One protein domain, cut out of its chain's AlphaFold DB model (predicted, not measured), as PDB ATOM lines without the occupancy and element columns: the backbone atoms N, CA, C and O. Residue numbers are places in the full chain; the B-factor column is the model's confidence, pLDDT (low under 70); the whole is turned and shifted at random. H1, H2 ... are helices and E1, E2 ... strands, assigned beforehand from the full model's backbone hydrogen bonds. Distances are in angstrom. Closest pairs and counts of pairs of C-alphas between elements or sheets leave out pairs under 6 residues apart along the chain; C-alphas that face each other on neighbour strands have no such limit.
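Overview. This is residues 3 to 70 of the 197 residues of the protein "DUF2931 family protein" of Chryseobacterium sp. SNU WT5 (UniProt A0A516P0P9). The chain is drawn out as an open horseshoe with an empty middle: a two-stranded hairpin, E1 and E2, makes one arm, the small H1 and the longer H2 lie round the bend, and H3 leads into the other arm. Residues 65 to 70 stick out from H3 as a free tail. The printed part has 68 residues with two named strands and then three named helices, in the order E1, E2, H1, H2, H3; the sheet, E1 - E2, is antiparallel, and the class is mixed, helices and strands. It is only just extended, close to loose, with a radius of gyration of the C-alphas of 16.5 A and spans of 42 by 32 by 26 A.

Along the chain. E2 is residues 11 to 18, 21.2 A long, and E1 is residues 3 to 8, 16.2 A, beginning at C-alpha 3 (-9.651, 24.845, -23.087). H1 is residues 27 to 30. H2 is residues 39 to 50, 16.4 A. H3 is residues 53 to 62, 14.1 A, ending at C-alpha 62 (-6.471, 49.145, -16.362).

Arrangement. E1 and E2 form a hairpin, antiparallel at 160 degrees; N 6 and O 13 are 3.0 A apart and N 11 and O 8 are 2.8 A apart, within hydrogen-bond range. E1 and E2 are both apart from H2 and H3. H1 and H2 are close but not clearly touching; their closest C-alphas, Arg 27 and Gln 39, are 6.1 A apart. H2 and H3 are close but not clearly touching, the closest C-alphas being Glu 48 and Gln 56 at 7.3 A. Their tilt is steep, 58 degrees, opposite ways. H1 and H3 are apart. In H2 and H3 every O i to N i+4 pair is within hydrogen-bond range; H1 is too short for such a pair.

Size, cuts and confidence. The C-alphas farthest apart are Asn 9 and Glu 36, 43.3 A. The printed part has no cut and no long link. Mean pLDDT of the printed part is 90.0; no printed residue is under 70.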
ATOM      1  N   VAL A   3      -9.480  24.911 -21.631       88.06
ATOM      2  CA  VAL A   3      -9.651  24.845 -23.087       88.06
ATOM      3  C   VAL A   3      -9.011  23.557 -23.580       88.06
ATOM      4  O   VAL A   3      -7.844  23.296 -23.287       88.06
ATOM      5  N   ILE A   4      -9.788  22.739 -24.287       91.69
ATOM      6  CA  ILE A   4      -9.323  21.468 -24.844       91.69
ATOM      7  C   ILE A   4      -8.931  21.694 -26.300       91.69
ATOM      8  O   ILE A   4      -9.731  22.177 -27.102       91.69
ATOM      9  N   TRP A   5      -7.706  21.298 -26.630       94.31
ATOM     10  CA  TRP A   5      -7.119  21.440 -27.957       94.31
ATOM     11  C   TRP A   5      -6.894  20.070 -28.583       94.31
ATOM     12  O   TRP A   5      -6.372  19.169 -27.927       94.31
ATOM     13  N   LEU A   6      -7.202  19.934 -29.870       95.44
ATOM     14  CA  LEU A   6      -6.683  18.839 -30.684       95.44
ATOM     15  C   LEU A   6      -5.471  19.363 -31.445       95.44
ATOM     16  O   LEU A   6      -5.588  20.333 -32.192       95.44
ATOM     17  N   SER A   7      -4.317  18.733 -31.234       94.12
ATOM     18  CA  SER A   7      -3.057  19.127 -31.865       94.12
ATOM     19  C   SER A   7      -2.461  17.964 -32.648       94.12
ATOM     20  O   SER A   7      -2.463  16.829 -32.177       94.12
ATOM     21  N   GLY A   8      -1.912  18.250 -33.822       89.19
ATOM     22  CA  GLY A   8      -1.184  17.288 -34.642       89.19
ATOM     23  C   GLY A   8      -0.438  18.005 -35.760       89.19
ATOM     24  O   GLY A   8      -0.986  18.918 -36.356       89.19
ATOM     25  N   ASN A   9       0.818  17.627 -36.017       83.69
ATOM     26  CA  ASN A   9       1.689  18.164 -37.076       83.69
ATOM     27  C   ASN A   9       1.470  19.659 -37.422       83.69
ATOM     28  O   ASN A   9       0.942  19.978 -38.488       83.69
ATOM     29  N   HIS A  10       1.827  20.564 -36.501       84.00
ATOM     30  CA  HIS A  10       1.679  22.024 -36.661       84.00
ATOM     31  C   HIS A  10       0.249  22.510 -36.977       84.00
ATOM     32  O   HIS A  10       0.043  23.620 -37.453       84.00
ATOM     33  N   ASN A  11      -0.763  21.701 -36.677       92.75
ATOM     34  CA  ASN A  11      -2.166  22.080 -36.699       92.75
ATOM     35  C   ASN A  11      -2.729  21.963 -35.283       92.75
ATOM     36  O   ASN A  11      -2.457  20.994 -34.567       92.75
ATOM     37  N   ARG A  12      -3.507  22.961 -34.873       95.56
ATOM     38  CA  ARG A  12      -4.146  23.012 -33.560       95.56
ATOM     39  C   ARG A  12      -5.500  23.694 -33.663       95.56
ATOM     40  O   ARG A  12      -5.579  24.815 -34.156       95.56
ATOM     41  N   VAL A  13      -6.541  23.031 -33.170       94.88
ATOM     42  CA  VAL A  13      -7.918  23.548 -33.159       94.88
ATOM     43  C   VAL A  13      -8.515  23.483 -31.758       94.88
ATOM     44  O   VAL A  13      -8.244  22.538 -31.007       94.88
ATOM     45  N   GLU A  14      -9.312  24.489 -31.397       93.81
ATOM     46  CA  GLU A  14     -10.086  24.475 -30.151       93.81
ATOM     47  C   GLU A  14     -11.252  23.489 -30.315       93.81
ATOM     48  O   GLU A  14     -12.064  23.627 -31.228       93.81
ATOM     49  N   ILE A  15     -11.338  22.480 -29.442       93.50
ATOM     50  CA  ILE A  15     -12.442  21.507 -29.447       93.50
ATOM     51  C   ILE A  15     -13.598  22.017 -28.598       93.50
ATOM     52  O   ILE A  15     -14.747  22.009 -29.032       93.50
ATOM     53  N   CYS A  16     -13.304  22.440 -27.367       90.56
ATOM     54  CA  CYS A  16     -14.308  23.018 -26.486       90.56
ATOM     55  C   CYS A  16     -13.688  23.822 -25.339       90.56
ATOM     56  O   CYS A  16     -12.519  23.654 -24.974       90.56
ATOM     57  N   ARG A  17     -14.541  24.654 -24.735       88.94
ATOM     58  CA  ARG A  17     -14.280  25.401 -23.510       88.94
ATOM     59  C   ARG A  17     -15.125  24.826 -22.384       88.94
ATOM     60  O   ARG A  17     -16.343  24.719 -22.504       88.94
ATOM     61  N   LEU A  18     -14.476  24.528 -21.268       89.06
ATOM     62  CA  LEU A  18     -15.115  24.089 -20.038       89.06
ATOM     63  C   LEU A  18     -14.868  25.133 -18.949       89.06
ATOM     64  O   LEU A  18     -13.770  25.682 -18.810       89.06
ATOM     65  N   GLN A  19     -15.898  25.425 -18.164       86.44
ATOM     66  CA  GLN A  19     -15.791  26.320 -17.020       86.44
ATOM     67  C   GLN A  19     -15.937  25.501 -15.743       86.44
ATOM     68  O   GLN A  19     -17.009  24.983 -15.443       86.44
ATOM     69  N   ALA A  20     -14.843  25.391 -14.993       82.44
ATOM     70  CA  ALA A  20     -14.891  24.897 -13.627       82.44
ATOM     71  C   ALA A  20     -15.487  25.969 -12.703       82.44
ATOM     72  O   ALA A  20     -15.404  27.171 -12.988       82.44
ATOM     73  N   LYS A  21     -16.073  25.522 -11.592       86.94
ATOM     74  CA  LYS A  21     -16.398  26.414 -10.479       86.94
ATOM     75  C   LYS A  21     -15.105  26.801  -9.774       86.94
ATOM     76  O   LYS A  21     -14.194  25.982  -9.673       86.94
ATOM     77  N   GLU A  22     -15.040  28.046  -9.328       84.31
ATOM     78  CA  GLU A  22     -13.949  28.495  -8.479       84.31
ATOM     79  C   GLU A  22     -13.943  27.674  -7.189       84.31
ATOM     80  O   GLU A  22     -14.993  27.416  -6.596       84.31
ATOM     81  N   VAL A  23     -12.756  27.223  -6.801       88.56
ATOM     82  CA  VAL A  23     -12.514  26.500  -5.559       88.56
ATOM     83  C   VAL A  23     -11.275  27.091  -4.917       88.56
ATOM     84  O   VAL A  23     -10.303  27.408  -5.603       88.56
ATOM     85  N   PHE A  24     -11.321  27.249  -3.601       89.81
ATOM     86  CA  PHE A  24     -10.146  27.645  -2.848       89.81
ATOM     87  C   PHE A  24      -9.201  26.447  -2.718       89.81
ATOM     88  O   PHE A  24      -9.640  25.349  -2.372       89.81
ATOM     89  N   VAL A  25      -7.918  26.670  -2.995       88.38
ATOM     90  CA  VAL A  25      -6.838  25.700  -2.792       88.38
ATOM     91  C   VAL A  25      -5.766  26.405  -1.974       88.38
ATOM     92  O   VAL A  25      -5.304  27.478  -2.375       88.38
ATOM     93  N   ASP A  26      -5.394  25.831  -0.829       91.00
ATOM     94  CA  ASP A  26      -4.317  26.388  -0.016       91.00
ATOM     95  C   ASP A  26      -2.995  26.268  -0.776       91.00
ATOM     96  O   ASP A  26      -2.714  25.261  -1.431       91.00
ATOM     97  N   ARG A  27      -2.161  27.305  -0.700       88.44
ATOM     98  CA  ARG A  27      -0.874  27.319  -1.399       88.44
ATOM     99  C   ARG A  27       0.000  26.103  -1.049       88.44
ATOM    100  O   ARG A  27       0.689  25.602  -1.931       88.44
ATOM    101  N   ASN A  28      -0.055  25.622   0.197       90.19
ATOM    102  CA  ASN A  28       0.745  24.488   0.666       90.19
ATOM    103  C   ASN A  28       0.242  23.143   0.110       90.19
ATOM    104  O   ASN A  28       1.008  22.186   0.075       90.19
ATOM    105  N   ASP A  29      -1.007  23.078  -0.365       90.88
ATOM    106  CA  ASP A  29      -1.550  21.901  -1.057       90.88
ATOM    107  C   ASP A  29      -1.155  21.874  -2.545       90.88
ATOM    108  O   ASP A  29      -1.213  20.830  -3.195       90.88
ATOM    109  N   PHE A  30      -0.773  23.028  -3.105       82.75
ATOM    110  CA  PHE A  30      -0.457  23.187  -4.526       82.75
ATOM    111  C   PHE A  30       1.048  23.135  -4.826       82.75
ATOM    112  O   PHE A  30       1.442  22.628  -5.878       82.75
ATOM    113  N   TYR A  31       1.894  23.674  -3.943       83.56
ATOM    114  CA  TYR A  31       3.345  23.706  -4.135       83.56
ATOM    115  C   TYR A  31       4.117  23.671  -2.808       83.56
ATOM    116  O   TYR A  31       3.598  24.039  -1.755       83.56
ATOM    117  N   ASP A  32       5.392  23.279  -2.878       87.06
ATOM    118  CA  ASP A  32       6.298  23.311  -1.727       87.06
ATOM    119  C   ASP A  32       6.693  24.755  -1.362       87.06
ATOM    120  O   ASP A  32       7.484  25.421  -2.040       87.06
ATOM    121  N   ASN A  33       6.103  25.266  -0.284       87.00
ATOM    122  CA  ASN A  33       6.204  26.650   0.155       87.00
ATOM    123  C   ASN A  33       7.425  26.901   1.060       87.00
ATOM    124  O   ASN A  33       7.308  27.352   2.198       87.00
ATOM    125  N   ALA A  34       8.622  26.683   0.516       88.69
ATOM    126  CA  ALA A  34       9.889  26.819   1.246       88.69
ATOM    127  C   ALA A  34      10.172  28.230   1.811       88.69
ATOM    128  O   ALA A  34      10.987  28.388   2.713       88.69
ATOM    129  N   HIS A  35       9.519  29.269   1.285       88.25
ATOM    130  CA  HIS A  35       9.657  30.654   1.764       88.25
ATOM    131  C   HIS A  35       8.588  31.051   2.783       88.25
ATOM    132  O   HIS A  35       8.374  32.236   3.035       88.25
ATOM    133  N   GLU A  36       7.864  30.060   3.281       90.81
ATOM    134  CA  GLU A  36       6.797  30.142   4.261       90.81
ATOM    135  C   GLU A  36       5.583  30.994   3.899       90.81
ATOM    136  O   GLU A  36       4.539  30.605   4.393       90.81
ATOM    137  N   ARG A  37       5.601  31.947   2.944       90.00
ATOM    138  CA  ARG A  37       4.391  32.419   2.213       90.00
ATOM    139  C   ARG A  37       3.284  33.060   3.083       90.00
ATOM    140  O   ARG A  37       2.980  32.573   4.148       90.00
ATOM    141  N   THR A  38       2.482  34.009   2.633       94.44
ATOM    142  CA  THR A  38       1.036  33.950   2.973       94.44
ATOM    143  C   THR A  38       0.291  33.568   1.705       94.44
ATOM    144  O   THR A  38       0.922  33.437   0.656       94.44
ATOM    145  N   GLN A  39      -1.023  33.329   1.761       92.69
ATOM    146  CA  GLN A  39      -1.780  33.073   0.532       92.69
ATOM    147  C   GLN A  39      -1.668  34.280  -0.412       92.69
ATOM    148  O   GLN A  39      -1.336  34.125  -1.583       92.69
ATOM    149  N   GLU A  40      -1.852  35.480   0.137       92.94
ATOM    150  CA  GLU A  40      -1.704  36.754  -0.571       92.94
ATOM    151  C   GLU A  40      -0.259  36.993  -1.019       92.94
ATOM    152  O   GLU A  40      -0.007  37.177  -2.203       92.94
ATOM    153  N   GLY A  41       0.719  36.834  -0.121       93.81
ATOM    154  CA  GLY A  41       2.131  37.021  -0.462       93.81
ATOM    155  C   GLY A  41       2.653  36.016  -1.495       93.81
ATOM    156  O   GLY A  41       3.623  36.297  -2.200       93.81
ATOM    157  N   PHE A  42       2.028  34.841  -1.610       91.94
ATOM    158  CA  PHE A  42       2.274  33.928  -2.721       91.94
ATOM    159  C   PHE A  42       1.732  34.499  -4.033       91.94
ATOM    160  O   PHE A  42       2.481  34.557  -5.003       91.94
ATOM    161  N   PHE A  43       0.475  34.953  -4.070       90.56
ATOM    162  CA  PHE A  43      -0.112  35.542  -5.275       90.56
ATOM    163  C   PHE A  43       0.634  36.790  -5.743       90.56
ATOM    164  O   PHE A  43       0.956  36.870  -6.926       90.56
ATOM    165  N   ASP A  44       1.000  37.690  -4.831       92.50
ATOM    166  CA  ASP A  44       1.783  38.884  -5.153       92.50
ATOM    167  C   ASP A  44       3.132  38.508  -5.759       92.50
ATOM    168  O   ASP A  44       3.530  39.039  -6.798       92.50
ATOM    169  N   LYS A  45       3.826  37.529  -5.156       92.06
ATOM    170  CA  LYS A  45       5.125  37.110  -5.679       92.06
ATOM    171  C   LYS A  45       4.998  36.418  -7.028       92.06
ATOM    172  O   LYS A  45       5.832  36.645  -7.899       92.06
ATOM    173  N   MET A  46       3.976  35.586  -7.218       90.81
ATOM    174  CA  MET A  46       3.722  34.944  -8.505       90.81
ATOM    175  C   MET A  46       3.363  35.976  -9.578       90.81
ATOM    176  O   MET A  46       3.857  35.872 -10.695       90.81
ATOM    177  N   PHE A  47       2.572  36.993  -9.242       90.88
ATOM    178  CA  PHE A  47       2.255  38.093 -10.147       90.88
ATOM    179  C   PHE A  47       3.519  38.845 -10.590       90.88
ATOM    180  O   PHE A  47       3.703  39.071 -11.783       90.88
ATOM    181  N   GLU A  48       4.422  39.141  -9.653       92.56
ATOM    182  CA  GLU A  48       5.696  39.817  -9.925       92.56
ATOM    183  C   GLU A  48       6.633  38.984 -10.820       92.56
ATOM    184  O   GLU A  48       7.244  39.515 -11.740       92.56
ATOM    185  N   ILE A  49       6.769  37.676 -10.570       92.12
ATOM    186  CA  ILE A  49       7.746  36.849 -11.308       92.12
ATOM    187  C   ILE A  49       7.223  36.329 -12.651       92.12
ATOM    188  O   ILE A  49       8.026  36.001 -13.521       92.12
ATOM    189  N   GLN A  50       5.905  36.170 -12.809       91.94
ATOM    190  CA  GLN A  50       5.318  35.582 -14.021       91.94
ATOM    191  C   GLN A  50       5.062  36.618 -15.114       91.94
ATOM    192  O   GLN A  50       4.923  36.248 -16.280       91.94
ATOM    193  N   LEU A  51       4.970  37.900 -14.756       91.00
ATOM    194  CA  LEU A  51       4.622  38.968 -15.685       91.00
ATOM    195  C   LEU A  51       5.762  39.985 -15.811       91.00
ATOM    196  O   LEU A  51       6.300  40.422 -14.797       91.00
ATOM    197  N   PRO A  52       6.097  40.430 -17.034       93.12
ATOM    198  CA  PRO A  52       6.990  41.569 -17.232       93.12
ATOM    199  C   PRO A  52       6.449  42.844 -16.570       93.12
ATOM    200  O   PRO A  52       5.233  43.042 -16.542       93.12
ATOM    201  N   ASP A  53       7.335  43.748 -16.145       93.19
ATOM    202  CA  ASP A  53       6.973  44.996 -15.448       93.19
ATOM    203  C   ASP A  53       5.898  45.805 -16.186       93.19
ATOM    204  O   ASP A  53       4.898  46.198 -15.592       93.19
ATOM    205  N   ALA A  54       6.026  45.950 -17.508       91.25
ATOM    206  CA  ALA A  54       5.044  46.662 -18.328       91.25
ATOM    207  C   ALA A  54       3.635  46.038 -18.267       91.25
ATOM    208  O   ALA A  54       2.633  46.750 -18.256       91.25
ATOM    209  N   ALA A  55       3.540  44.705 -18.204       89.94
ATOM    210  CA  ALA A  55       2.259  44.017 -18.063       89.94
ATOM    211  C   ALA A  55       1.691  44.180 -16.645       89.94
ATOM    212  O   ALA A  55       0.479  44.304 -16.476       89.94
ATOM    213  N   GLN A  56       2.556  44.214 -15.627       92.06
ATOM    214  CA  GLN A  56       2.136  44.484 -14.253       92.06
ATOM    215  C   GLN A  56       1.580  45.902 -14.105       92.06
ATOM    216  O   GLN A  56       0.535  46.076 -13.482       92.06
ATOM    217  N   GLU A  57       2.257  46.903 -14.670       93.19
ATOM    218  CA  GLU A  57       1.801  48.297 -14.690       93.19
ATOM    219  C   GLU A  57       0.458  48.422 -15.409       93.19
ATOM    220  O   GLU A  57      -0.492  48.959 -14.841       93.19
ATOM    221  N   GLU A  58       0.326  47.831 -16.599       91.06
ATOM    222  CA  GLU A  58      -0.928  47.882 -17.350       91.06
ATOM    223  C   GLU A  58      -2.093  47.237 -16.584       91.06
ATOM    224  O   GLU A  58      -3.186  47.803 -16.549       91.06
ATOM    225  N   ILE A  59      -1.876  46.092 -15.928       91.81
ATOM    226  CA  ILE A  59      -2.914  45.436 -15.119       91.81
ATOM    227  C   ILE A  59      -3.249  46.260 -13.870       91.81
ATOM    228  O   ILE A  59      -4.416  46.323 -13.489       91.81
ATOM    229  N   LYS A  60      -2.266  46.910 -13.234       90.44
ATOM    230  CA  LYS A  60      -2.508  47.798 -12.084       90.44
ATOM    231  C   LYS A  60      -3.331  49.024 -12.482       90.44
ATOM    232  O   LYS A  60      -4.205  49.430 -11.722       90.44
ATOM    233  N   GLU A  61      -3.078  49.594 -13.657       93.25
ATOM    234  CA  GLU A  61      -3.780  50.787 -14.145       93.25
ATOM    235  C   GLU A  61      -5.164  50.480 -14.728       93.25
ATOM    236  O   GLU A  61      -6.125  51.203 -14.464       93.25
ATOM    237  N   LYS A  62      -5.275  49.433 -15.551       91.50
ATOM    238  CA  LYS A  62      -6.471  49.145 -16.362       91.50
ATOM    239  C   LYS A  62      -7.274  47.946 -15.863       91.50
ATOM    240  O   LYS A  62      -8.364  47.691 -16.372       91.50
ATOM    241  N   GLY A  63      -6.754  47.220 -14.879       89.81
ATOM    242  CA  GLY A  63      -7.308  45.952 -14.425       89.81
ATOM    243  C   GLY A  63      -7.000  44.796 -15.377       89.81
ATOM    244  O   GLY A  63      -6.381  44.942 -16.432       89.81
ATOM    245  N   ILE A  64      -7.459  43.604 -14.997       86.50
ATOM    246  CA  ILE A  64      -7.369  42.414 -15.847       86.50
ATOM    247  C   ILE A  64      -8.332  42.595 -17.035       86.50
ATOM    248  O   ILE A  64      -9.520  42.849 -16.808       86.50
ATOM    249  N   PRO A  65      -7.880  42.417 -18.292       84.38
ATOM    250  CA  PRO A  65      -8.715  42.601 -19.476       84.38
ATOM    251  C   PRO A  65      -9.657  41.403 -19.686       84.38
ATOM    252  O   PRO A  65      -9.508  40.606 -20.618       84.38
ATOM    253  N   PHE A  66     -10.641  41.250 -18.799       83.75
ATOM    254  CA  PHE A  66     -11.673  40.225 -18.924       83.75
ATOM    255  C   PHE A  66     -12.402  40.355 -20.272       83.75
ATOM    256  O   PHE A  66     -12.724  41.452 -20.721       83.75
ATOM    257  N   GLY A  67     -12.650  39.223 -20.937       84.25
ATOM    258  CA  GLY A  67     -13.337  39.175 -22.235       84.25
ATOM    259  C   GLY A  67     -12.447  39.392 -23.466       84.25
ATOM    260  O   GLY A  67     -12.886  39.100 -24.575       84.25
ATOM    261  N   LEU A  68     -11.178  39.800 -23.317       87.56
ATOM    262  CA  LEU A  68     -10.257  39.941 -24.459       87.56
ATOM    263  C   LEU A  68     -10.123  38.636 -25.257       87.56
ATOM    264  O   LEU A  68     -10.153  38.633 -26.485       87.56
ATOM    265  N   TRP A  69     -10.047  37.513 -24.547       88.06
ATOM    266  CA  TRP A  69      -9.958  36.194 -25.162       88.06
ATOM    267  C   TRP A  69     -11.211  35.819 -25.971       88.06
ATOM    268  O   TRP A  69     -11.116  35.064 -26.936       88.06
ATOM    269  N   ASP A  70     -12.381  36.359 -25.621       90.75
ATOM    270  CA  ASP A  70     -13.605  36.138 -26.393       90.75
ATOM    271  C   ASP A  70     -13.568  36.911 -27.723       90.75
ATOM    272  O   ASP A  70     -13.977  36.363 -28.744       90.75
TER     273      ASP A  70